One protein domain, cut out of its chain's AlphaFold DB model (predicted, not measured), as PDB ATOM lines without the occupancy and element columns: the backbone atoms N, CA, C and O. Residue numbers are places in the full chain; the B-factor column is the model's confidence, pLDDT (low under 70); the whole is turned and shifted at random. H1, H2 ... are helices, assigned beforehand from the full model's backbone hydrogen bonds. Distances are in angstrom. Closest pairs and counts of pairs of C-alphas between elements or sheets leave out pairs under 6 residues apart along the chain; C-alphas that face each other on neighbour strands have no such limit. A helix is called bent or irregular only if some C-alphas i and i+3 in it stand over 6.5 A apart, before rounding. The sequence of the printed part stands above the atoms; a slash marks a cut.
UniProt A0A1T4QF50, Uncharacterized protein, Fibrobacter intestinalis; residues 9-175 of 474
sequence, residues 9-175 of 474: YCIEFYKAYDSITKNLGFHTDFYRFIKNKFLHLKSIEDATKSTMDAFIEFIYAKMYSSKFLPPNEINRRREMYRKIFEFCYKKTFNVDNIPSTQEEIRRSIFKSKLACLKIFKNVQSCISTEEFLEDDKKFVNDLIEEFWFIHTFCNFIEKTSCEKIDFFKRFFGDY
ATOM      1  N   TYR A   9     153.522 150.141 191.087       73.44
ATOM      2  CA  TYR A   9     154.591 150.914 190.446       73.44
ATOM      3  C   TYR A   9     154.881 152.257 191.145       73.44
ATOM      4  O   TYR A   9     156.008 152.740 191.107       73.44
ATOM      5  N   CYS A  10     153.891 152.854 191.817       69.25
ATOM      6  CA  CYS A  10     154.081 154.077 192.601       69.25
ATOM      7  C   CYS A  10     154.739 153.785 193.945       69.25
ATOM      8  O   CYS A  10     155.582 154.557 194.391       69.25
ATOM      9  N   ILE A  11     154.370 152.670 194.581       72.38
ATOM     10  CA  ILE A  11     155.006 152.199 195.818       72.38
ATOM     11  C   ILE A  11     156.467 151.834 195.540       72.38
ATOM     12  O   ILE A  11     157.351 152.175 196.322       72.38
ATOM     13  N   GLU A  12     156.723 151.161 194.422       75.94
ATOM     14  CA  GLU A  12     158.056 150.768 193.973       75.94
ATOM     15  C   GLU A  12     158.941 151.989 193.695       75.94
ATOM     16  O   GLU A  12     160.045 152.077 194.235       75.94
ATOM     17  N   PHE A  13     158.426 152.974 192.948       80.56
ATOM     18  CA  PHE A  13     159.112 154.250 192.748       80.56
ATOM     19  C   PHE A  13     159.349 154.995 194.063       80.56
ATOM     20  O   PHE A  13     160.451 155.479 194.297       80.56
ATOM     21  N   TYR A  14     158.355 155.053 194.952       73.94
ATOM     22  CA  TYR A  14     158.506 155.732 196.236       73.94
ATOM     23  C   TYR A  14     159.608 155.104 197.092       73.94
ATOM     24  O   TYR A  14     160.423 155.828 197.654       73.94
ATOM     25  N   LYS A  15     159.680 153.769 197.148       76.38
ATOM     26  CA  LYS A  15     160.759 153.062 197.851       76.38
ATOM     27  C   LYS A  15     162.123 153.358 197.235       76.38
ATOM     28  O   LYS A  15     163.067 153.604 197.974       76.38
ATOM     29  N   ALA A  16     162.220 153.361 195.906       78.00
ATOM     30  CA  ALA A  16     163.465 153.694 195.221       78.00
ATOM     31  C   ALA A  16     163.894 155.144 195.499       78.00
ATOM     32  O   ALA A  16     165.054 155.379 195.813       78.00
ATOM     33  N   TYR A  17     162.952 156.092 195.447       76.12
ATOM     34  CA  TYR A  17     163.181 157.505 195.755       76.12
ATOM     35  C   TYR A  17     163.568 157.735 197.223       76.12
ATOM     36  O   TYR A  17     164.488 158.498 197.499       76.12
ATOM     37  N   ASP A  18     162.917 157.065 198.174       71.81
ATOM     38  CA  ASP A  18     163.267 157.136 199.599       71.81
ATOM     39  C   ASP A  18     164.668 156.558 199.875       71.81
ATOM     40  O   ASP A  18     165.444 157.159 200.612       71.81
ATOM     41  N   SER A  19     165.036 155.443 199.233       74.19
ATOM     42  CA  SER A  19     166.364 154.823 199.388       74.19
ATOM     43  C   SER A  19     167.482 155.761 198.928       74.19
ATOM     44  O   SER A  19     168.348 156.146 199.711       74.19
ATOM     45  N   ILE A  20     167.391 156.229 197.681       68.50
ATOM     46  CA  ILE A  20     168.427 157.069 197.076       68.50
ATOM     47  C   ILE A  20     168.510 158.462 197.738       68.50
ATOM     48  O   ILE A  20     169.570 159.087 197.757       68.50
ATOM     49  N   THR A  21     167.414 158.971 198.323       66.56
ATOM     50  CA  THR A  21     167.427 160.254 199.056       66.56
ATOM     51  C   THR A  21     167.985 160.122 200.473       66.56
ATOM     52  O   THR A  21     168.591 161.072 200.965       66.56
ATOM     53  N   LYS A  22     167.872 158.957 201.125       65.25
ATOM     54  CA  LYS A  22     168.545 158.689 202.412       65.25
ATOM     55  C   LYS A  22     170.069 158.673 202.285       65.25
ATOM     56  O   LYS A  22     170.758 159.099 203.208       65.25
ATOM     57  N   ASN A  23     170.584 158.261 201.128       64.12
ATOM     58  CA  ASN A  23     172.012 158.245 200.808       64.12
ATOM     59  C   ASN A  23     172.448 159.454 199.963       64.12
ATOM     60  O   ASN A  23     173.418 159.378 199.209       64.12
ATOM     61  N   LEU A  24     171.757 160.595 200.080       61.88
ATOM     62  CA  LEU A  24     171.914 161.724 199.160       61.88
ATOM     63  C   LEU A  24     173.366 162.179 198.957       61.88
ATOM     64  O   LEU A  24     173.758 162.445 197.824       61.88
ATOM     65  N   GLY A  25     174.172 162.221 200.024       60.75
ATOM     66  CA  GLY A  25     175.584 162.615 199.942       60.75
ATOM     67  C   GLY A  25     176.386 161.787 198.928       60.75
ATOM     68  O   GLY A  25     177.274 162.321 198.267       60.75
ATOM     69  N   PHE A  26     176.025 160.515 198.731       67.69
ATOM     70  CA  PHE A  26     176.632 159.642 197.729       67.69
ATOM     71  C   PHE A  26     176.141 159.940 196.298       67.69
ATOM     72  O   PHE A  26     176.937 159.841 195.355       67.69
ATOM     73  N   HIS A  27     174.867 160.329 196.151       71.50
ATOM     74  CA  HIS A  27     174.141 160.496 194.878       71.50
ATOM     75  C   HIS A  27     174.043 161.942 194.374       71.50
ATOM     76  O   HIS A  27     173.402 162.199 193.351       71.50
ATOM     77  N   THR A  28     174.663 162.909 195.054       70.31
ATOM     78  CA  THR A  28     174.589 164.337 194.693       70.31
ATOM     79  C   THR A  28     174.934 164.595 193.223       70.31
ATOM     80  O   THR A  28     174.227 165.335 192.535       70.31
ATOM     81  N   ASP A  29     175.984 163.951 192.708       71.25
ATOM     82  CA  ASP A  29     176.402 164.080 191.306       71.25
ATOM     83  C   ASP A  29     175.375 163.523 190.323       71.25
ATOM     84  O   ASP A  29     175.121 164.133 189.283       71.25
ATOM     85  N   PHE A  30     174.802 162.362 190.649       79.75
ATOM     86  CA  PHE A  30     173.757 161.719 189.861       79.75
ATOM     87  C   PHE A  30     172.561 162.660 189.720       79.75
ATOM     88  O   PHE A  30     172.159 163.006 188.607       79.75
ATOM     89  N   TYR A  31     172.069 163.183 190.843       74.06
ATOM     90  CA  TYR A  31     170.953 164.119 190.848       74.06
ATOM     91  C   TYR A  31     171.255 165.412 190.092       74.06
ATOM     92  O   TYR A  31     170.441 165.840 189.270       74.06
ATOM     93  N   ARG A  32     172.430 166.013 190.309       73.19
ATOM     94  CA  ARG A  32     172.855 167.235 189.610       73.19
ATOM     95  C   ARG A  32     172.908 167.027 188.096       73.19
ATOM     96  O   ARG A  32     172.436 167.879 187.342       73.19
ATOM     97  N   PHE A  33     173.458 165.898 187.650       77.69
ATOM     98  CA  PHE A  33     173.572 165.576 186.230       77.69
ATOM     99  C   PHE A  33     172.196 165.399 185.580       77.69
ATOM    100  O   PHE A  33     171.900 166.043 184.569       77.69
ATOM    101  N   ILE A  34     171.341 164.563 186.179       76.50
ATOM    102  CA  ILE A  34     170.011 164.276 185.635       76.50
ATOM    103  C   ILE A  34     169.133 165.533 185.664       76.50
ATOM    104  O   ILE A  34     168.478 165.826 184.664       76.50
ATOM    105  N   LYS A  35     169.187 166.340 186.736       76.19
ATOM    106  CA  LYS A  35     168.454 167.615 186.852       76.19
ATOM    107  C   LYS A  35     168.715 168.533 185.659       76.19
ATOM    108  O   LYS A  35     167.765 168.968 185.009       76.19
ATOM    109  N   ASN A  36     169.982 168.781 185.326       73.31
ATOM    110  CA  ASN A  36     170.357 169.679 184.228       73.31
ATOM    111  C   ASN A  36     169.810 169.214 182.873       73.31
ATOM    112  O   ASN A  36     169.477 170.032 182.022       73.31
ATOM    113  N   LYS A  37     169.675 167.901 182.674       72.62
ATOM    114  CA  LYS A  37     169.096 167.333 181.453       72.62
ATOM    115  C   LYS A  37     167.566 167.353 181.471       72.62
ATOM    116  O   LYS A  37     166.946 167.584 180.437       72.62
ATOM    117  N   PHE A  38     166.957 167.161 182.639       70.88
ATOM    118  CA  PHE A  38     165.508 167.042 182.809       70.88
ATOM    119  C   PHE A  38     164.774 168.399 182.850       70.88
ATOM    120  O   PHE A  38     163.606 168.489 182.462       70.88
ATOM    121  N   LEU A  39     165.452 169.482 183.256       69.50
ATOM    122  CA  LEU A  39     164.882 170.838 183.327       69.50
ATOM    123  C   LEU A  39     164.344 171.346 181.978       69.50
ATOM    124  O   LEU A  39     163.324 172.040 181.939       69.50
ATOM    125  N   HIS A  40     164.985 170.955 180.875       71.94
ATOM    126  CA  HIS A  40     164.664 171.428 179.525       71.94
ATOM    127  C   HIS A  40     163.490 170.698 178.853       71.94
ATOM    128  O   HIS A  40     163.108 171.053 177.737       71.94
ATOM    129  N   LEU A  41     162.889 169.704 179.515       71.56
ATOM    130  CA  LEU A  41     161.785 168.936 178.943       71.56
ATOM    131  C   LEU A  41     160.484 169.731 178.890       71.56
ATOM    132  O   LEU A  41     160.119 170.423 179.846       71.56
ATOM    133  N   LYS A  42     159.775 169.599 177.766       71.31
ATOM    134  CA  LYS A  42     158.527 170.324 177.479       71.31
ATOM    135  C   LYS A  42     157.281 169.432 177.499       71.31
ATOM    136  O   LYS A  42     156.189 169.952 177.690       71.31
ATOM    137  N   SER A  43     157.432 168.116 177.343       76.81
ATOM    138  CA  SER A  43     156.331 167.146 177.267       76.81
ATOM    139  C   SER A  43     156.630 165.892 178.103       76.81
ATOM    140  O   SER A  43     157.784 165.602 178.424       76.81
ATOM    141  N   ILE A  44     155.582 165.147 178.467       73.50
ATOM    142  CA  ILE A  44     155.697 163.834 179.137       73.50
ATOM    143  C   ILE A  44     156.059 162.727 178.151       73.50
ATOM    144  O   ILE A  44     156.765 161.789 178.519       73.50
ATOM    145  N   GLU A  45     155.600 162.860 176.909       73.44
ATOM    146  CA  GLU A  45     155.832 161.909 175.819       73.44
ATOM    147  C   GLU A  45     157.334 161.651 175.621       73.44
ATOM    148  O   GLU A  45     157.751 160.499 175.482       73.44
ATOM    149  N   ASP A  46     158.159 162.694 175.760       75.12
ATOM    150  CA  ASP A  46     159.616 162.593 175.659       75.12
ATOM    151  C   ASP A  46     160.316 162.340 177.001       75.12
ATOM    152  O   ASP A  46     161.464 161.897 177.034       75.12
ATOM    153  N   ALA A  47     159.643 162.553 178.135       78.38
ATOM    154  CA  ALA A  47     160.287 162.575 179.446       78.38
ATOM    155  C   ALA A  47     160.921 161.241 179.839       78.38
ATOM    156  O   ALA A  47     162.020 161.206 180.398       78.38
ATOM    157  N   THR A  48     160.264 160.130 179.508       79.12
ATOM    158  CA  THR A  48     160.825 158.808 179.804       79.12
ATOM    159  C   THR A  48     162.096 158.558 178.993       79.12
ATOM    160  O   THR A  48     163.109 158.133 179.544       79.12
ATOM    161  N   LYS A  49     162.058 158.864 177.691       79.50
ATOM    162  CA  LYS A  49     163.202 158.695 176.791       79.50
ATOM    163  C   LYS A  49     164.358 159.599 177.214       79.50
ATOM    164  O   LYS A  49     165.474 159.120 177.370       79.50
ATOM    165  N   SER A  50     164.076 160.864 177.504       79.94
ATOM    166  CA  SER A  50     165.084 161.827 177.941       79.94
ATOM    167  C   SER A  50     165.689 161.505 179.307       79.94
ATOM    168  O   SER A  50     166.875 161.755 179.507       79.94
ATOM    169  N   THR A  51     164.922 160.911 180.229       80.81
ATOM    170  CA  THR A  51     165.470 160.373 181.490       80.81
ATOM    171  C   THR A  51     166.500 159.285 181.203       80.81
ATOM    172  O   THR A  51     167.607 159.321 181.738       80.81
ATOM    173  N   MET A  52     166.147 158.326 180.340       80.50
ATOM    174  CA  MET A  52     167.052 157.244 179.951       80.50
ATOM    175  C   MET A  52     168.292 157.787 179.239       80.50
ATOM    176  O   MET A  52     169.397 157.328 179.513       80.50
ATOM    177  N   ASP A  53     168.124 158.783 178.363       79.12
ATOM    178  CA  ASP A  53     169.226 159.441 177.649       79.12
ATOM    179  C   ASP A  53     170.188 160.091 178.633       79.12
ATOM    180  O   ASP A  53     171.387 159.823 178.589       79.12
ATOM    181  N   ALA A  54     169.659 160.884 179.564       81.00
ATOM    182  CA  ALA A  54     170.452 161.525 180.600       81.00
ATOM    183  C   ALA A  54     171.200 160.498 181.459       81.00
ATOM    184  O   ALA A  54     172.372 160.693 181.769       81.00
ATOM    185  N   PHE A  55     170.560 159.384 181.812       82.94
ATOM    186  CA  PHE A  55     171.214 158.357 182.614       82.94
ATOM    187  C   PHE A  55     172.315 157.609 181.858       82.94
ATOM    188  O   PHE A  55     173.369 157.333 182.423       82.94
ATOM    189  N   ILE A  56     172.129 157.337 180.568       78.56
ATOM    190  CA  ILE A  56     173.174 156.726 179.738       78.56
ATOM    191  C   ILE A  56     174.361 157.676 179.573       78.56
ATOM    192  O   ILE A  56     175.509 157.247 179.691       78.56
ATOM    193  N   GLU A  57     174.107 158.969 179.355       80.31
ATOM    194  CA  GLU A  57     175.169 159.979 179.356       80.31
ATOM    195  C   GLU A  57     175.899 160.033 180.704       80.31
ATOM    196  O   GLU A  57     177.126 160.135 180.728       80.31
ATOM    197  N   PHE A  58     175.164 159.928 181.813       82.44
ATOM    198  CA  PHE A  58     175.730 159.910 183.158       82.44
ATOM    199  C   PHE A  58     176.623 158.686 183.395       82.44
ATOM    200  O   PHE A  58     177.774 158.850 183.797       82.44
ATOM    201  N   ILE A  59     176.136 157.475 183.102       78.94
ATOM    202  CA  ILE A  59     176.916 156.237 183.246       78.94
ATOM    203  C   ILE A  59     178.170 156.307 182.379       78.94
ATOM    204  O   ILE A  59     179.268 156.044 182.865       78.94
ATOM    205  N   TYR A  60     178.031 156.726 181.120       78.12
ATOM    206  CA  TYR A  60     179.174 156.883 180.227       78.12
ATOM    207  C   TYR A  60     180.190 157.883 180.795       78.12
ATOM    208  O   TYR A  60     181.389 157.604 180.856       78.12
ATOM    209  N   ALA A  61     179.722 159.029 181.299       76.25
ATOM    210  CA  ALA A  61     180.586 159.995 181.959       76.25
ATOM    211  C   ALA A  61     181.275 159.398 183.198       76.25
ATOM    212  O   ALA A  61     182.470 159.611 183.376       76.25
ATOM    213  N   LYS A  62     180.593 158.605 184.027       75.06
ATOM    214  CA  LYS A  62     181.218 157.950 185.190       75.06
ATOM    215  C   LYS A  62     182.221 156.857 184.792       75.06
ATOM    216  O   LYS A  62     183.250 156.722 185.452       75.06
ATOM    217  N   MET A  63     181.983 156.138 183.694       73.69
ATOM    218  CA  MET A  63     182.870 155.083 183.178       73.69
ATOM    219  C   MET A  63     184.135 155.614 182.484       73.69
ATOM    220  O   MET A  63     185.163 154.930 182.501       73.69
ATOM    221  N   TYR A  64     184.072 156.804 181.873       67.25
ATOM    222  CA  TYR A  64     185.129 157.303 180.979       67.25
ATOM    223  C   TYR A  64     185.656 158.714 181.305       67.25
ATOM    224  O   TYR A  64     186.770 159.045 180.907       67.25
ATOM    225  N   SER A  65     184.924 159.553 182.047       61.19
ATOM    226  CA  SER A  65     185.338 160.933 182.366       61.19
ATOM    227  C   SER A  65     186.078 161.031 183.704       61.19
ATOM    228  O   SER A  65     185.715 160.394 184.694       61.19
ATOM    229  N   SER A  66     187.127 161.855 183.758       52.53
ATOM    230  CA  SER A  66     187.919 162.165 184.963       52.53
ATOM    231  C   SER A  66     187.362 163.325 185.799       52.53
ATOM    232  O   SER A  66     187.937 163.659 186.827       52.53
ATOM    233  N   LYS A  67     186.256 163.954 185.380       54.06
ATOM    234  CA  LYS A  67     185.830 165.268 185.901       54.06
ATOM    235  C   LYS A  67     185.014 165.268 187.202       54.06
ATOM    236  O   LYS A  67     184.678 166.353 187.660       54.06
ATOM    237  N   PHE A  68     184.644 164.119 187.773       49.88
ATOM    238  CA  PHE A  68     183.539 164.079 188.748       49.88
ATOM    239  C   PHE A  68     183.895 163.789 190.222       49.88
ATOM    240  O   PHE A  68     183.002 163.932 191.041       49.88
ATOM    241  N   LEU A  69     185.121 163.403 190.612       49.25
ATOM    242  CA  LEU A  69     185.426 162.931 191.988       49.25
ATOM    243  C   LEU A  69     186.912 163.174 192.390       49.25
ATOM    244  O   LEU A  69     187.698 163.548 191.522       49.25
ATOM    245  N   PRO A  70     187.340 162.951 193.655       45.47
ATOM    246  CA  PRO A  70     188.756 162.951 194.061       45.47
ATOM    247  C   PRO A  70     189.536 161.723 193.523       45.47
ATOM    248  O   PRO A  70     188.945 160.651 193.384       45.47
ATOM    249  N   PRO A  71     190.862 161.804 193.281       55.56
ATOM    250  CA  PRO A  71     191.625 160.836 192.465       55.56
ATOM    251  C   PRO A  71     191.474 159.347 192.828       55.56
ATOM    252  O   PRO A  71     191.350 158.513 191.932       55.56
ATOM    253  N   ASN A  72     191.436 159.001 194.120       56.41
ATOM    254  CA  ASN A  72     191.360 157.602 194.570       56.41
ATOM    255  C   ASN A  72     189.930 157.035 194.540       56.41
ATOM    256  O   ASN A  72     189.732 155.863 194.226       56.41
ATOM    257  N   GLU A  73     188.918 157.864 194.803       57.81
ATOM    258  CA  GLU A  73     187.511 157.459 194.703       57.81
ATOM    259  C   GLU A  73     187.017 157.415 193.249       57.81
ATOM    260  O   GLU A  73     186.126 156.618 192.938       57.81
ATOM    261  N   ILE A  74     187.622 158.209 192.346       63.06
ATOM    262  CA  ILE A  74     187.335 158.182 190.900       63.06
ATOM    263  C   ILE A  74     187.490 156.767 190.352       63.06
ATOM    264  O   ILE A  74     186.576 156.260 189.705       63.06
ATOM    265  N   ASN A  75     188.644 156.140 190.589       66.50
ATOM    266  CA  ASN A  75     188.981 154.872 189.946       66.50
ATOM    267  C   ASN A  75     188.093 153.736 190.461       66.50
ATOM    268  O   ASN A  75     187.533 152.996 189.655       66.50
ATOM    269  N   ARG A  76     187.858 153.685 191.778       74.88
ATOM    270  CA  ARG A  76     187.001 152.670 192.406       74.88
ATOM    271  C   ARG A  76     185.536 152.784 191.967       74.88
ATOM    272  O   ARG A  76     184.928 151.776 191.618       74.88
ATOM    273  N   ARG A  77     184.952 153.996 191.938       75.75
ATOM    274  CA  ARG A  77     183.574 154.194 191.430       75.75
ATOM    275  C   ARG A  77     183.480 153.887 189.941       75.75
ATOM    276  O   ARG A  77     182.539 153.220 189.527       75.75
ATOM    277  N   ARG A  78     184.448 154.338 189.141       77.75
ATOM    278  CA  ARG A  78     184.486 154.099 187.692       77.75
ATOM    279  C   ARG A  78     184.491 152.614 187.351       77.75
ATOM    280  O   ARG A  78     183.695 152.182 186.519       77.75
ATOM    281  N   GLU A  79     185.398 151.862 187.966       82.75
ATOM    282  CA  GLU A  79     185.530 150.423 187.748       82.75
ATOM    283  C   GLU A  79     184.242 149.698 188.135       82.75
ATOM    284  O   GLU A  79     183.737 148.883 187.365       82.75
ATOM    285  N   MET A  80     183.633 150.091 189.254       86.69
ATOM    286  CA  MET A  80     182.394 149.475 189.711       86.69
ATOM    287  C   MET A  80     181.188 149.796 188.819       86.69
ATOM    288  O   MET A  80     180.428 148.893 188.480       86.69
ATOM    289  N   TYR A  81     181.024 151.046 188.361       85.69
ATOM    290  CA  TYR A  81     179.986 151.380 187.372       85.69
ATOM    291  C   TYR A  81     180.157 150.577 186.084       85.69
ATOM    292  O   TYR A  81     179.169 150.089 185.537       85.69
ATOM    293  N   ARG A  82     181.403 150.433 185.609       85.75
ATOM    294  CA  ARG A  82     181.714 149.626 184.427       85.75
ATOM    295  C   ARG A  82     181.319 148.171 184.654       85.75
ATOM    296  O   ARG A  82     180.573 147.636 183.844       85.75
ATOM    297  N   LYS A  83     181.737 147.576 185.770       88.06
ATOM    298  CA  LYS A  83     181.435 146.186 186.135       88.06
ATOM    299  C   LYS A  83     179.928 145.922 186.235       88.06
ATOM    300  O   LYS A  83     179.421 144.992 185.615       88.06
ATOM    301  N   ILE A  84     179.184 146.788 186.934       88.56
ATOM    302  CA  ILE A  84     177.715 146.703 187.048       88.56
ATOM    303  C   ILE A  84     177.054 146.806 185.669       88.56
ATOM    304  O   ILE A  84     176.183 145.998 185.335       88.56
ATOM    305  N   PHE A  85     177.457 147.790 184.862       86.31
ATOM    306  CA  PHE A  85     176.891 147.997 183.533       86.31
ATOM    307  C   PHE A  85     177.191 146.821 182.597       86.31
ATOM    308  O   PHE A  85     176.281 146.335 181.926       86.31
ATOM    309  N   GLU A  86     178.434 146.334 182.583       87.00
ATOM    310  CA  GLU A  86     178.863 145.183 181.790       87.00
ATOM    311  C   GLU A  86     178.058 143.939 182.124       87.00
ATOM    312  O   GLU A  86     177.465 143.339 181.226       87.00
ATOM    313  N   PHE A  87     177.951 143.608 183.409       89.25
ATOM    314  CA  PHE A  87     177.147 142.485 183.867       89.25
ATOM    315  C   PHE A  87     175.693 142.595 183.385       89.25
ATOM    316  O   PHE A  87     175.158 141.674 182.759       89.25
ATOM    317  N   CYS A  88     175.051 143.745 183.618       87.25
ATOM    318  CA  CYS A  88     173.655 143.952 183.234       87.25
ATOM    319  C   CYS A  88     173.460 143.880 181.715       87.25
ATOM    320  O   CYS A  88     172.460 143.324 181.247       87.25
ATOM    321  N   TYR A  89     174.396 144.431 180.941       86.25
ATOM    322  CA  TYR A  89     174.343 144.433 179.483       86.25
ATOM    323  C   TYR A  89     174.502 143.016 178.921       86.25
ATOM    324  O   TYR A  89     173.615 142.546 178.200       86.25
ATOM    325  N   LYS A  90     175.572 142.307 179.304       86.88
ATOM    326  CA  LYS A  90     175.853 140.931 178.861       86.88
ATOM    327  C   LYS A  90     174.699 139.998 179.208       86.88
ATOM    328  O   LYS A  90     174.215 139.272 178.343       86.88
ATOM    329  N   LYS A  91     174.162 140.111 180.428       86.12
ATOM    330  CA  LYS A  91     172.997 139.336 180.876       86.12
ATOM    331  C   LYS A  91     171.727 139.634 180.075       86.12
ATOM    332  O   LYS A  91     170.924 138.736 179.843       86.12
ATOM    333  N   THR A  92     171.512 140.886 179.668       85.62
ATOM    334  CA  THR A  92     170.289 141.282 178.946       85.62
ATOM    335  C   THR A  92     170.310 140.856 177.482       85.62
ATOM    336  O   THR A  92     169.275 140.442 176.959       85.62
ATOM    337  N   PHE A  93     171.463 140.976 176.821       84.12
ATOM    338  CA  PHE A  93     171.597 140.709 175.387       84.12
ATOM    339  C   PHE A  93     172.210 139.346 175.064       84.12
ATOM    340  O   PHE A  93     172.219 138.970 173.898       84.12
ATOM    341  N   ASN A  94     172.667 138.606 176.079       86.12
ATOM    342  CA  ASN A  94     173.360 137.327 175.937       86.12
ATOM    343  C   ASN A  94     174.568 137.433 174.988       86.12
ATOM    344  O   ASN A  94     174.630 136.766 173.956       86.12
ATOM    345  N   VAL A  95     175.486 138.341 175.321       83.81
ATOM    346  CA  VAL A  95     176.692 138.656 174.537       83.81
ATOM    347  C   VAL A  95     177.913 138.751 175.442       83.81
ATOM    348  O   VAL A  95     177.784 139.120 176.607       83.81
ATOM    349  N   ASP A  96     179.095 138.499 174.886       80.81
ATOM    350  CA  ASP A  96     180.352 138.513 175.649       80.81
ATOM    351  C   ASP A  96     180.979 139.908 175.770       80.81
ATOM    352  O   ASP A  96     181.695 140.192 176.732       80.81
ATOM    353  N   ASN A  97     180.681 140.798 174.819       80.12
ATOM    354  CA  ASN A  97     181.280 142.126 174.710       80.12
ATOM    355  C   ASN A  97     180.234 143.236 174.837       80.12
ATOM    356  O   ASN A  97     179.116 143.123 174.326       80.12
ATOM    357  N   ILE A  98     180.621 144.333 175.493       80.56
ATOM    358  CA  ILE A  98     179.820 145.558 175.550       80.56
ATOM    359  C   ILE A  98     180.211 146.540 174.441       80.56
ATOM    360  O   ILE A  98     181.332 146.475 173.933       80.56
ATOM    361  N   PRO A  99     179.323 147.477 174.068       77.25
ATOM    362  CA  PRO A  99     179.670 148.531 173.136       77.25
ATOM    363  C   PRO A  99     180.733 149.458 173.734       77.25
ATOM    364  O   PRO A  99     180.730 149.749 174.932       77.25
ATOM    365  N   SER A 100     181.636 149.927 172.879       72.38
ATOM    366  CA  SER A 100     182.859 150.634 173.269       72.38
ATOM    367  C   SER A 100     182.712 152.156 173.244       72.38
ATOM    368  O   SER A 100     183.459 152.866 173.917       72.38
ATOM    369  N   THR A 101     181.719 152.671 172.512       69.06
ATOM    370  CA  THR A 101     181.456 154.112 172.397       69.06
ATOM    371  C   THR A 101     180.066 154.489 172.902       69.06
ATOM    372  O   THR A 101     179.120 153.700 172.851       69.06
ATOM    373  N   GLN A 102     179.903 155.740 173.345       70.25
ATOM    374  CA  GLN A 102     178.601 156.283 173.751       70.25
ATOM    375  C   GLN A 102     177.555 156.157 172.639       70.25
ATOM    376  O   GLN A 102     176.381 155.907 172.905       70.25
ATOM    377  N   GLU A 103     177.978 156.330 171.387       71.94
ATOM    378  CA  GLU A 103     177.104 156.244 170.225       71.94
ATOM    379  C   GLU A 103     176.657 154.803 169.950       71.94
ATOM    380  O   GLU A 103     175.489 154.577 169.640       71.94
ATOM    381  N   GLU A 104     177.528 153.811 170.141       73.44
ATOM    382  CA  GLU A 104     177.150 152.397 170.052       73.44
ATOM    383  C   GLU A 104     176.229 151.973 171.200       73.44
ATOM    384  O   GLU A 104     175.240 151.273 170.965       73.44
ATOM    385  N   ILE A 105     176.495 152.435 172.428       71.12
ATOM    386  CA  ILE A 105     175.603 152.237 173.583       71.12
ATOM    387  C   ILE A 105     174.236 152.852 173.278       71.12
ATOM    388  O   ILE A 105     173.205 152.207 173.456       71.12
ATOM    389  N   ARG A 106     174.206 154.072 172.729       69.69
ATOM    390  CA  ARG A 106     172.956 154.711 172.322       69.69
ATOM    391  C   ARG A 106     172.241 153.923 171.227       69.69
ATOM    392  O   ARG A 106     171.066 153.611 171.378       69.69
ATOM    393  N   ARG A 107     172.927 153.548 170.148       69.75
ATOM    394  CA  ARG A 107     172.336 152.807 169.018       69.75
ATOM    395  C   ARG A 107     171.859 151.404 169.401       69.75
ATOM    396  O   ARG A 107     170.908 150.917 168.794       69.75
ATOM    397  N   SER A 108     172.495 150.750 170.370       67.00
ATOM    398  CA  SER A 108     172.102 149.417 170.854       67.00
ATOM    399  C   SER A 108     170.963 149.482 171.878       67.00
ATOM    400  O   SER A 108     169.987 148.745 171.742       67.00
ATOM    401  N   ILE A 109     171.030 150.404 172.845       65.06
ATOM    402  CA  ILE A 109     170.076 150.488 173.963       65.06
ATOM    403  C   ILE A 109     168.820 151.308 173.603       65.06
ATOM    404  O   ILE A 109     167.720 150.924 174.001       65.06
ATOM    405  N   PHE A 110     168.916 152.369 172.783       61.56
ATOM    406  CA  PHE A 110     167.740 153.158 172.352       61.56
ATOM    407  C   PHE A 110     166.922 152.538 171.230       61.56
ATOM    408  O   PHE A 110     165.803 152.994 170.990       61.56
ATOM    409  N   LYS A 111     167.407 151.476 170.572       62.22
ATOM    410  CA  LYS A 111     166.569 150.714 169.631       62.22
ATOM    411  C   LYS A 111     165.304 150.183 170.301       62.22
ATOM    412  O   LYS A 111     164.294 149.995 169.631       62.22
ATOM    413  N   SER A 112     165.347 149.954 171.614       68.56
ATOM    414  CA  SER A 112     164.189 149.517 172.374       68.56
ATOM    415  C   SER A 112     164.224 150.060 173.799       68.56
ATOM    416  O   SER A 112     164.994 149.611 174.644       68.56
ATOM    417  N   LYS A 113     163.293 150.965 174.101       71.06
ATOM    418  CA  LYS A 113     162.973 151.411 175.464       71.06
ATOM    419  C   LYS A 113     162.798 150.238 176.445       71.06
ATOM    420  O   LYS A 113     163.235 150.301 177.592       71.06
ATOM    421  N   LEU A 114     162.213 149.140 175.967       75.38
ATOM    422  CA  LEU A 114     162.036 147.905 176.726       75.38
ATOM    423  C   LEU A 114     163.376 147.222 177.051       75.38
ATOM    424  O   LEU A 114     163.529 146.678 178.142       75.38
ATOM    425  N   ALA A 115     164.352 147.260 176.139       74.75
ATOM    426  CA  ALA A 115     165.697 146.753 176.404       74.75
ATOM    427  C   ALA A 115     166.401 147.584 177.487       74.75
ATOM    428  O   ALA A 115     166.964 147.013 178.416       74.75
ATOM    429  N   CYS A 116     166.275 148.913 177.435       75.25
ATOM    430  CA  CYS A 116     166.808 149.818 178.458       75.25
ATOM    431  C   CYS A 116     166.249 149.498 179.860       75.25
ATOM    432  O   CYS A 116     167.001 149.270 180.807       75.25
ATOM    433  N   LEU A 117     164.924 149.345 179.981       77.44
ATOM    434  CA  LEU A 117     164.286 148.968 181.248       77.44
ATOM    435  C   LEU A 117     164.695 147.572 181.743       77.44
ATOM    436  O   LEU A 117     164.778 147.368 182.954       77.44
ATOM    437  N   LYS A 118     164.956 146.616 180.839       80.75
ATOM    438  CA  LYS A 118     165.453 145.279 181.205       80.75
ATOM    439  C   LYS A 118     166.861 145.329 181.798       80.75
ATOM    440  O   LYS A 118     167.089 144.667 182.807       80.75
ATOM    441  N   ILE A 119     167.761 146.138 181.230       80.44
ATOM    442  CA  ILE A 119     169.113 146.350 181.781       80.44
ATOM    443  C   ILE A 119     169.006 146.872 183.213       80.44
ATOM    444  O   ILE A 119     169.593 146.291 184.121       80.44
ATOM    445  N   PHE A 120     168.194 147.909 183.439       81.94
ATOM    446  CA  PHE A 120     168.047 148.488 184.775       81.94
ATOM    447  C   PHE A 120     167.369 147.545 185.767       81.94
ATOM    448  O   PHE A 120     167.686 147.581 186.946       81.94
ATOM    449  N   LYS A 121     166.472 146.663 185.313       79.75
ATOM    450  CA  LYS A 121     165.866 145.643 186.176       79.75
ATOM    451  C   LYS A 121     166.869 144.564 186.596       79.75
ATOM    452  O   LYS A 121     166.808 144.069 187.720       79.75
ATOM    453  N   ASN A 122     167.795 144.199 185.710       83.06
ATOM    454  CA  ASN A 122     168.783 143.148 185.961       83.06
ATOM    455  C   ASN A 122     169.836 143.532 187.008       83.06
ATOM    456  O   ASN A 122     170.502 142.644 187.539       83.06
ATOM    457  N   VAL A 123     169.925 144.815 187.361       84.75
ATOM    458  CA  VAL A 123     170.882 145.336 188.336       84.75
ATOM    459  C   VAL A 123     170.797 144.647 189.704       84.75
ATOM    460  O   VAL A 123     171.814 144.390 190.338       84.75
ATOM    461  N   GLN A 124     169.600 144.238 190.140       81.06
ATOM    462  CA  GLN A 124     169.428 143.548 191.426       81.06
ATOM    463  C   GLN A 124     170.145 142.193 191.469       81.06
ATOM    464  O   GLN A 124     170.485 141.705 192.542       81.06
ATOM    465  N   SER A 125     170.401 141.589 190.304       83.25
ATOM    466  CA  SER A 125     171.141 140.331 190.228       83.25
ATOM    467  C   SER A 125     172.630 140.492 190.536       83.25
ATOM    468  O   SER A 125     173.258 139.497 190.885       83.25
ATOM    469  N   CYS A 126     173.202 141.699 190.437       81.81
ATOM    470  CA  CYS A 126     174.618 141.922 190.748       81.81
ATOM    471  C   CYS A 126     174.936 141.510 192.195       81.81
ATOM    472  O   CYS A 126     175.931 140.843 192.447       81.81
ATOM    473  N   ILE A 127     174.034 141.813 193.135       73.12
ATOM    474  CA  ILE A 127     174.224 141.616 194.585       73.12
ATOM    475  C   ILE A 127     174.353 140.128 194.963       73.12
ATOM    476  O   ILE A 127     174.931 139.783 195.994       73.12
ATOM    477  N   SER A 128     173.799 139.236 194.140       72.38
ATOM    478  CA  SER A 128     173.736 137.794 194.389       72.38
ATOM    479  C   SER A 128     174.701 136.969 193.534       72.38
ATOM    480  O   SER A 128     174.614 135.744 193.569       72.38
ATOM    481  N   THR A 129     175.558 137.603 192.729       78.88
ATOM    482  CA  THR A 129     176.417 136.892 191.769       78.88
ATOM    483  C   THR A 129     177.852 136.785 192.275       78.88
ATOM    484  O   THR A 129     178.356 137.706 192.915       78.88
ATOM    485  N   GLU A 130     178.517 135.671 191.953       76.75
ATOM    486  CA  GLU A 130     179.912 135.408 192.335       76.75
ATOM    487  C   GLU A 130     180.876 136.512 191.882       76.75
ATOM    488  O   GLU A 130     181.801 136.863 192.606       76.75
ATOM    489  N   GLU A 131     180.581 137.140 190.740       78.38
ATOM    490  CA  GLU A 131     181.345 138.248 190.162       78.38
ATOM    491  C   GLU A 131     181.490 139.455 191.106       78.38
ATOM    492  O   GLU A 131     182.460 140.194 190.978       78.38
ATOM    493  N   PHE A 132     180.588 139.635 192.080       84.12
ATOM    494  CA  PHE A 132     180.609 140.740 193.050       84.12
ATOM    495  C   PHE A 132     180.886 140.285 194.496       84.12
ATOM    496  O   PHE A 132     180.692 141.061 195.433       84.12
ATOM    497  N   LEU A 133     181.306 139.031 194.719       76.06
ATOM    498  CA  LEU A 133     181.501 138.484 196.073       76.06
ATOM    499  C   LEU A 133     182.590 139.199 196.874       76.06
ATOM    500  O   LEU A 133     182.440 139.359 198.086       76.06
ATOM    501  N   GLU A 134     183.663 139.602 196.201       77.31
ATOM    502  CA  GLU A 134     184.823 140.268 196.808       77.31
ATOM    503  C   GLU A 134     184.636 141.788 196.929       77.31
ATOM    504  O   GLU A 134     185.421 142.464 197.594       77.31
ATOM    505  N   ASP A 135     183.579 142.333 196.321       81.75
ATOM    506  CA  ASP A 135     183.309 143.763 196.326       81.75
ATOM    507  C   ASP A 135     182.591 144.214 197.605       81.75
ATOM    508  O   ASP A 135     181.829 143.486 198.251       81.75
ATOM    509  N   ASP A 136     182.791 145.483 197.957       79.69
ATOM    510  CA  ASP A 136     182.069 146.127 199.051       79.69
ATOM    511  C   ASP A 136     180.570 146.198 198.727       79.69
ATOM    512  O   ASP A 136     180.113 147.037 197.949       79.69
ATOM    513  N   LYS A 137     179.795 145.315 199.360       80.69
ATOM    514  CA  LYS A 137     178.352 145.181 199.128       80.69
ATOM    515  C   LYS A 137     177.578 146.468 199.366       80.69
ATOM    516  O   LYS A 137     176.585 146.695 198.682       80.69
ATOM    517  N   LYS A 138     177.996 147.299 200.328       79.81
ATOM    518  CA  LYS A 138     177.319 148.573 200.585       79.81
ATOM    519  C   LYS A 138     177.550 149.519 199.413       79.81
ATOM    520  O   LYS A 138     176.599 150.052 198.866       79.81
ATOM    521  N   PHE A 139     178.799 149.632 198.979       81.19
ATOM    522  CA  PHE A 139     179.174 150.460 197.840       81.19
ATOM    523  C   PHE A 139     178.514 150.014 196.526       81.19
ATOM    524  O   PHE A 139     178.034 150.845 195.758       81.19
ATOM    525  N   VAL A 140     178.459 148.702 196.280       84.94
ATOM    526  CA  VAL A 140     177.740 148.125 195.137       84.94
ATOM    527  C   VAL A 140     176.251 148.455 195.232       84.94
ATOM    528  O   VAL A 140     175.685 148.934 194.256       84.94
ATOM    529  N   ASN A 141     175.627 148.270 196.400       85.25
ATOM    530  CA  ASN A 141     174.219 148.615 196.605       85.25
ATOM    531  C   ASN A 141     173.942 150.093 196.325       85.25
ATOM    532  O   ASN A 141     173.027 150.368 195.557       85.25
ATOM    533  N   ASP A 142     174.750 151.008 196.865       82.75
ATOM    534  CA  ASP A 142     174.590 152.447 196.637       82.75
ATOM    535  C   ASP A 142     174.605 152.738 195.120       82.75
ATOM    536  O   ASP A 142     173.677 153.322 194.572       82.75
ATOM    537  N   LEU A 143     175.583 152.225 194.366       85.94
ATOM    538  CA  LEU A 143     175.628 152.424 192.907       85.94
ATOM    539  C   LEU A 143     174.410 151.840 192.174       85.94
ATOM    540  O   LEU A 143     173.922 152.430 191.210       85.94
ATOM    541  N   ILE A 144     173.908 150.692 192.626       89.00
ATOM    542  CA  ILE A 144     172.736 150.020 192.060       89.00
ATOM    543  C   ILE A 144     171.440 150.813 192.307       89.00
ATOM    544  O   ILE A 144     170.540 150.779 191.458       89.00
ATOM    545  N   GLU A 145     171.344 151.557 193.413       88.06
ATOM    546  CA  GLU A 145     170.186 152.409 193.719       88.06
ATOM    547  C   GLU A 145     169.910 153.424 192.601       88.06
ATOM    548  O   GLU A 145     168.749 153.671 192.280       88.06
ATOM    549  N   GLU A 146     170.943 153.940 191.927       88.88
ATOM    550  CA  GLU A 146     170.788 154.884 190.810       88.88
ATOM    551  C   GLU A 146     170.122 154.238 189.585       88.88
ATOM    552  O   GLU A 146     169.202 154.810 188.993       88.88
ATOM    553  N   PHE A 147     170.524 153.012 189.233       89.06
ATOM    554  CA  PHE A 147     169.901 152.240 188.149       89.06
ATOM    555  C   PHE A 147     168.446 151.905 188.482       89.06
ATOM    556  O   PHE A 147     167.550 152.050 187.642       89.06
ATOM    557  N   TRP A 148     168.205 151.475 189.722       88.06
ATOM    558  CA  TRP A 148     166.877 151.112 190.198       88.06
ATOM    559  C   TRP A 148     165.933 152.319 190.262       88.06
ATOM    560  O   TRP A 148     164.762 152.236 189.873       88.06
ATOM    561  N   PHE A 149     166.447 153.473 190.683       88.50
ATOM    562  CA  PHE A 149     165.711 154.728 190.673       88.50
ATOM    563  C   PHE A 149     165.268 155.103 189.255       88.50
ATOM    564  O   PHE A 149     164.086 155.363 189.038       88.50
ATOM    565  N   ILE A 150     166.166 155.057 188.265       87.81
ATOM    566  CA  ILE A 150     165.812 155.388 186.875       87.81
ATOM    567  C   ILE A 150     164.782 154.404 186.311       87.81
ATOM    568  O   ILE A 150     163.812 154.833 185.686       87.81
ATOM    569  N   HIS A 151     164.930 153.101 186.577       88.06
ATOM    570  CA  HIS A 151     163.945 152.088 186.179       88.06
ATOM    571  C   HIS A 151     162.535 152.426 186.673       88.06
ATOM    572  O   HIS A 151     161.579 152.511 185.894       88.06
ATOM    573  N   THR A 152     162.419 152.614 187.985       86.19
ATOM    574  CA  THR A 152     161.134 152.810 188.656       86.19
ATOM    575  C   THR A 152     160.537 154.176 188.334       86.19
ATOM    576  O   THR A 152     159.324 154.275 188.146       86.19
ATOM    577  N   PHE A 153     161.367 155.206 188.157       86.19
ATOM    578  CA  PHE A 153     160.929 156.536 187.748       86.19
ATOM    579  C   PHE A 153     160.412 156.572 186.303       86.19
ATOM    580  O   PHE A 153     159.352 157.138 186.043       86.19
ATOM    581  N   CYS A 154     161.088 155.904 185.363       85.44
ATOM    582  CA  CYS A 154     160.597 155.763 183.990       85.44
ATOM    583  C   CYS A 154     159.246 155.028 183.938       85.44
ATOM    584  O   CYS A 154     158.306 155.504 183.301       85.44
ATOM    585  N   ASN A 155     159.120 153.913 184.667       83.94
ATOM    586  CA  ASN A 155     157.865 153.163 184.795       83.94
ATOM    587  C   ASN A 155     156.750 154.021 185.428       83.94
ATOM    588  O   ASN A 155     155.592 153.959 185.013       83.94
ATOM    589  N   PHE A 156     157.105 154.860 186.406       83.94
ATOM    590  CA  PHE A 156     156.190 155.802 187.040       83.94
ATOM    591  C   PHE A 156     155.691 156.883 186.075       83.94
ATOM    592  O   PHE A 156     154.483 157.118 186.039       83.94
ATOM    593  N   ILE A 157     156.563 157.491 185.259       81.31
ATOM    594  CA  ILE A 157     156.156 158.465 184.229       81.31
ATOM    595  C   ILE A 157     155.183 157.822 183.237       81.31
ATOM    596  O   ILE A 157     154.102 158.357 182.997       81.31
ATOM    597  N   GLU A 158     155.537 156.655 182.690       80.94
ATOM    598  CA  GLU A 158     154.726 155.958 181.682       80.94
ATOM    599  C   GLU A 158     153.318 155.636 182.165       80.94
ATOM    600  O   GLU A 158     152.338 155.858 181.454       80.94
ATOM    601  N   LYS A 159     153.219 155.102 183.384       79.88
ATOM    602  CA  LYS A 159     151.946 154.671 183.963       79.88
ATOM    603  C   LYS A 159     151.144 155.818 184.571       79.88
ATOM    604  O   LYS A 159     150.000 155.612 184.969       79.88
ATOM    605  N   THR A 160     151.726 157.013 184.634       71.94
ATOM    606  CA  THR A 160     151.107 158.220 185.196       71.94
ATOM    607  C   THR A 160     151.034 159.324 184.136       71.94
ATOM    608  O   THR A 160     151.295 160.494 184.404       71.94
ATOM    609  N   SER A 161     150.653 158.952 182.911       65.81
ATOM    610  CA  SER A 161     150.584 159.841 181.741       65.81
ATOM    611  C   SER A 161     149.572 160.991 181.861       65.81
ATOM    612  O   SER A 161     149.586 161.901 181.040       65.81
ATOM    613  N   CYS A 162     148.707 160.973 182.879       65.62
ATOM    614  CA  CYS A 162     147.704 162.005 183.139       65.62
ATOM    615  C   CYS A 162     148.238 163.257 183.857       65.62
ATOM    616  O   CYS A 162     147.506 164.236 183.994       65.62
ATOM    617  N   GLU A 163     149.464 163.227 184.382       73.25
ATOM    618  CA  GLU A 163     150.058 164.375 185.078       73.25
ATOM    619  C   GLU A 163     150.640 165.398 184.092       73.25
ATOM    620  O   GLU A 163     150.590 165.201 182.886       73.25
ATOM    621  N   LYS A 164     151.174 166.524 184.580       78.50
ATOM    622  CA  LYS A 164     151.949 167.477 183.758       78.50
ATOM    623  C   LYS A 164     153.444 167.234 183.931       78.50
ATOM    624  O   LYS A 164     153.870 166.761 184.979       78.50
ATOM    625  N   ILE A 165     154.264 167.614 182.947       75.00
ATOM    626  CA  ILE A 165     155.726 167.446 183.040       75.00
ATOM    627  C   ILE A 165     156.310 168.104 184.305       75.00
ATOM    628  O   ILE A 165     157.207 167.548 184.936       75.00
ATOM    629  N   ASP A 166     155.731 169.226 184.742       73.12
ATOM    630  CA  ASP A 166     156.131 169.935 185.962       73.12
ATOM    631  C   ASP A 166     155.950 169.106 187.236       73.12
ATOM    632  O   ASP A 166     156.709 169.277 188.183       73.12
ATOM    633  N   PHE A 167     154.993 168.171 187.271       73.62
ATOM    634  CA  PHE A 167     154.854 167.239 188.390       73.62
ATOM    635  C   PHE A 167     156.087 166.337 188.508       73.62
ATOM    636  O   PHE A 167     156.628 166.174 189.599       73.62
ATOM    637  N   PHE A 168     156.581 165.808 187.387       72.75
ATOM    638  CA  PHE A 168     157.758 164.938 187.369       72.75
ATOM    639  C   PHE A 168     159.060 165.702 187.607       72.75
ATOM    640  O   PHE A 168     159.970 165.184 188.255       72.75
ATOM    641  N   LYS A 169     159.144 166.958 187.149       72.50
ATOM    642  CA  LYS A 169     160.305 167.822 187.408       72.50
ATOM    643  C   LYS A 169     160.569 168.013 188.903       72.50
ATOM    644  O   LYS A 169     161.726 168.154 189.282       72.50
ATOM    645  N   ARG A 170     159.548 167.928 189.765       67.50
ATOM    646  CA  ARG A 170     159.694 168.067 191.229       67.50
ATOM    647  C   ARG A 170     160.627 167.035 191.859       67.50
ATOM    648  O   ARG A 170     161.288 167.369 192.834       67.50
ATOM    649  N   PHE A 171     160.737 165.832 191.287       69.75
ATOM    650  CA  PHE A 171     161.602 164.761 191.812       69.75
ATOM    651  C   PHE A 171     163.100 165.006 191.583       69.75
ATOM    652  O   PHE A 171     163.925 164.373 192.238       69.75
ATOM    653  N   PHE A 172     163.443 165.951 190.702       65.62
ATOM    654  CA  PHE A 172     164.811 166.446 190.496       65.62
ATOM    655  C   PHE A 172     164.972 167.936 190.839       65.62
ATOM    656  O   PHE A 172     166.092 168.433 190.924       65.62
ATOM    657  N   GLY A 173     163.857 168.660 190.978       51.38
ATOM    658  CA  GLY A 173     163.786 170.106 191.168       51.38
ATOM    659  C   GLY A 173     163.519 170.512 192.612       51.38
ATOM    660  O   GLY A 173     164.367 171.149 193.214       51.38
ATOM    661  N   ASP A 174     162.387 170.119 193.198       50.94
ATOM    662  CA  ASP A 174     161.820 170.810 194.372       50.94
ATOM    663  C   ASP A 174     162.038 170.093 195.712       50.94
ATOM    664  O   ASP A 174     161.602 170.579 196.754       50.94
ATOM    665  N   TYR A 175     162.715 168.940 195.721       41.66
ATOM    666  CA  TYR A 175     162.955 168.190 196.954       41.66
ATOM    667  C   TYR A 175     164.210 167.301 196.846       41.66
ATOM    668  O   TYR A 175     164.166 166.321 196.096       41.66
TER     669      TYR A 175
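AT A GLANCE: This is residues 9 to 175 of the 474 residues of an uncharacterized protein of Fibrobacter intestinalis (UniProt A0A1T4QF50). Look first for H7, a long helix through the core, with H1, H3 and H6 packed round it. H4 crosses H3 and H6 at one end of this group, H2 crosses H3, and the short helices H5 and H8 pack outside on H3 and H2. The printed part has 167 residues, with eight named helices, H1 to H8 in chain order, and no named strand: all helix. It is compact, with a radius of gyration of the C-alphas of 15.4 A and spans of 44 by 33 by 30 A.

IN THESE COORDINATES: Find C-alpha 137 at (178.352, 145.181, 199.128); from there H7, residues 137 to 159, runs 31.9 A, with a kink of 30 degrees near residue 144. H4, residues 71 to 93, covers 33.1 A. H1 begins at C-alpha 9, (154.591, 150.914, 190.446), and ends at residue 22. H2 is residues 24 to 38, irregular, with C-alphas 26 and 29 7.8 A apart; H3 is 47 to 64, 25.4 A; H5 is 102 to 109. H6, 113 to 128, is only just irregular, with C-alphas 121 and 124 6.7 A apart; H8 is 165 to 173.

HOW THE PARTS SIT: Start at the hub, H7. It forms a helical hairpin with H6, at a shallow tilt of 28 degrees; the closest C-alphas, Phe 120 and Phe 147, are 5.4 A apart. H1 touches H7 at Phe 13 and Thr 152, C-alphas 4.8 A apart. H3 touches H7 with residues 47 to 55 alone, closest at C-alphas 48 and 154, 5.2 A. H4 touches H6 at C-alphas 88 and 119, 5.3 A, a steep tilt of 65 degrees. H2 touches H3 at C-alphas 34 and 54, 5.8 A, and H8 at 35 and 172, 5.3 A. H5 touches H3 at C-alphas 102 and 60, 6.5 A. Every O i to N i+4 pair is within hydrogen-bond range in H1, H3 and H5, against 9 of 11 in H2, 17 of 19 in H4 and in H7, 6 of 12 in H6, and 2 of 5 in H8, where 5 of 6 O i to N i+3 pairs are.

THE WHOLE: The farthest C-alphas, Asn 72 and Cys 162, are 45.3 A apart. The printed part has no cut and no long link. Its mean pLDDT is 75.4; 37 residues are under 70, among them 64 to 75 and 170 to 175.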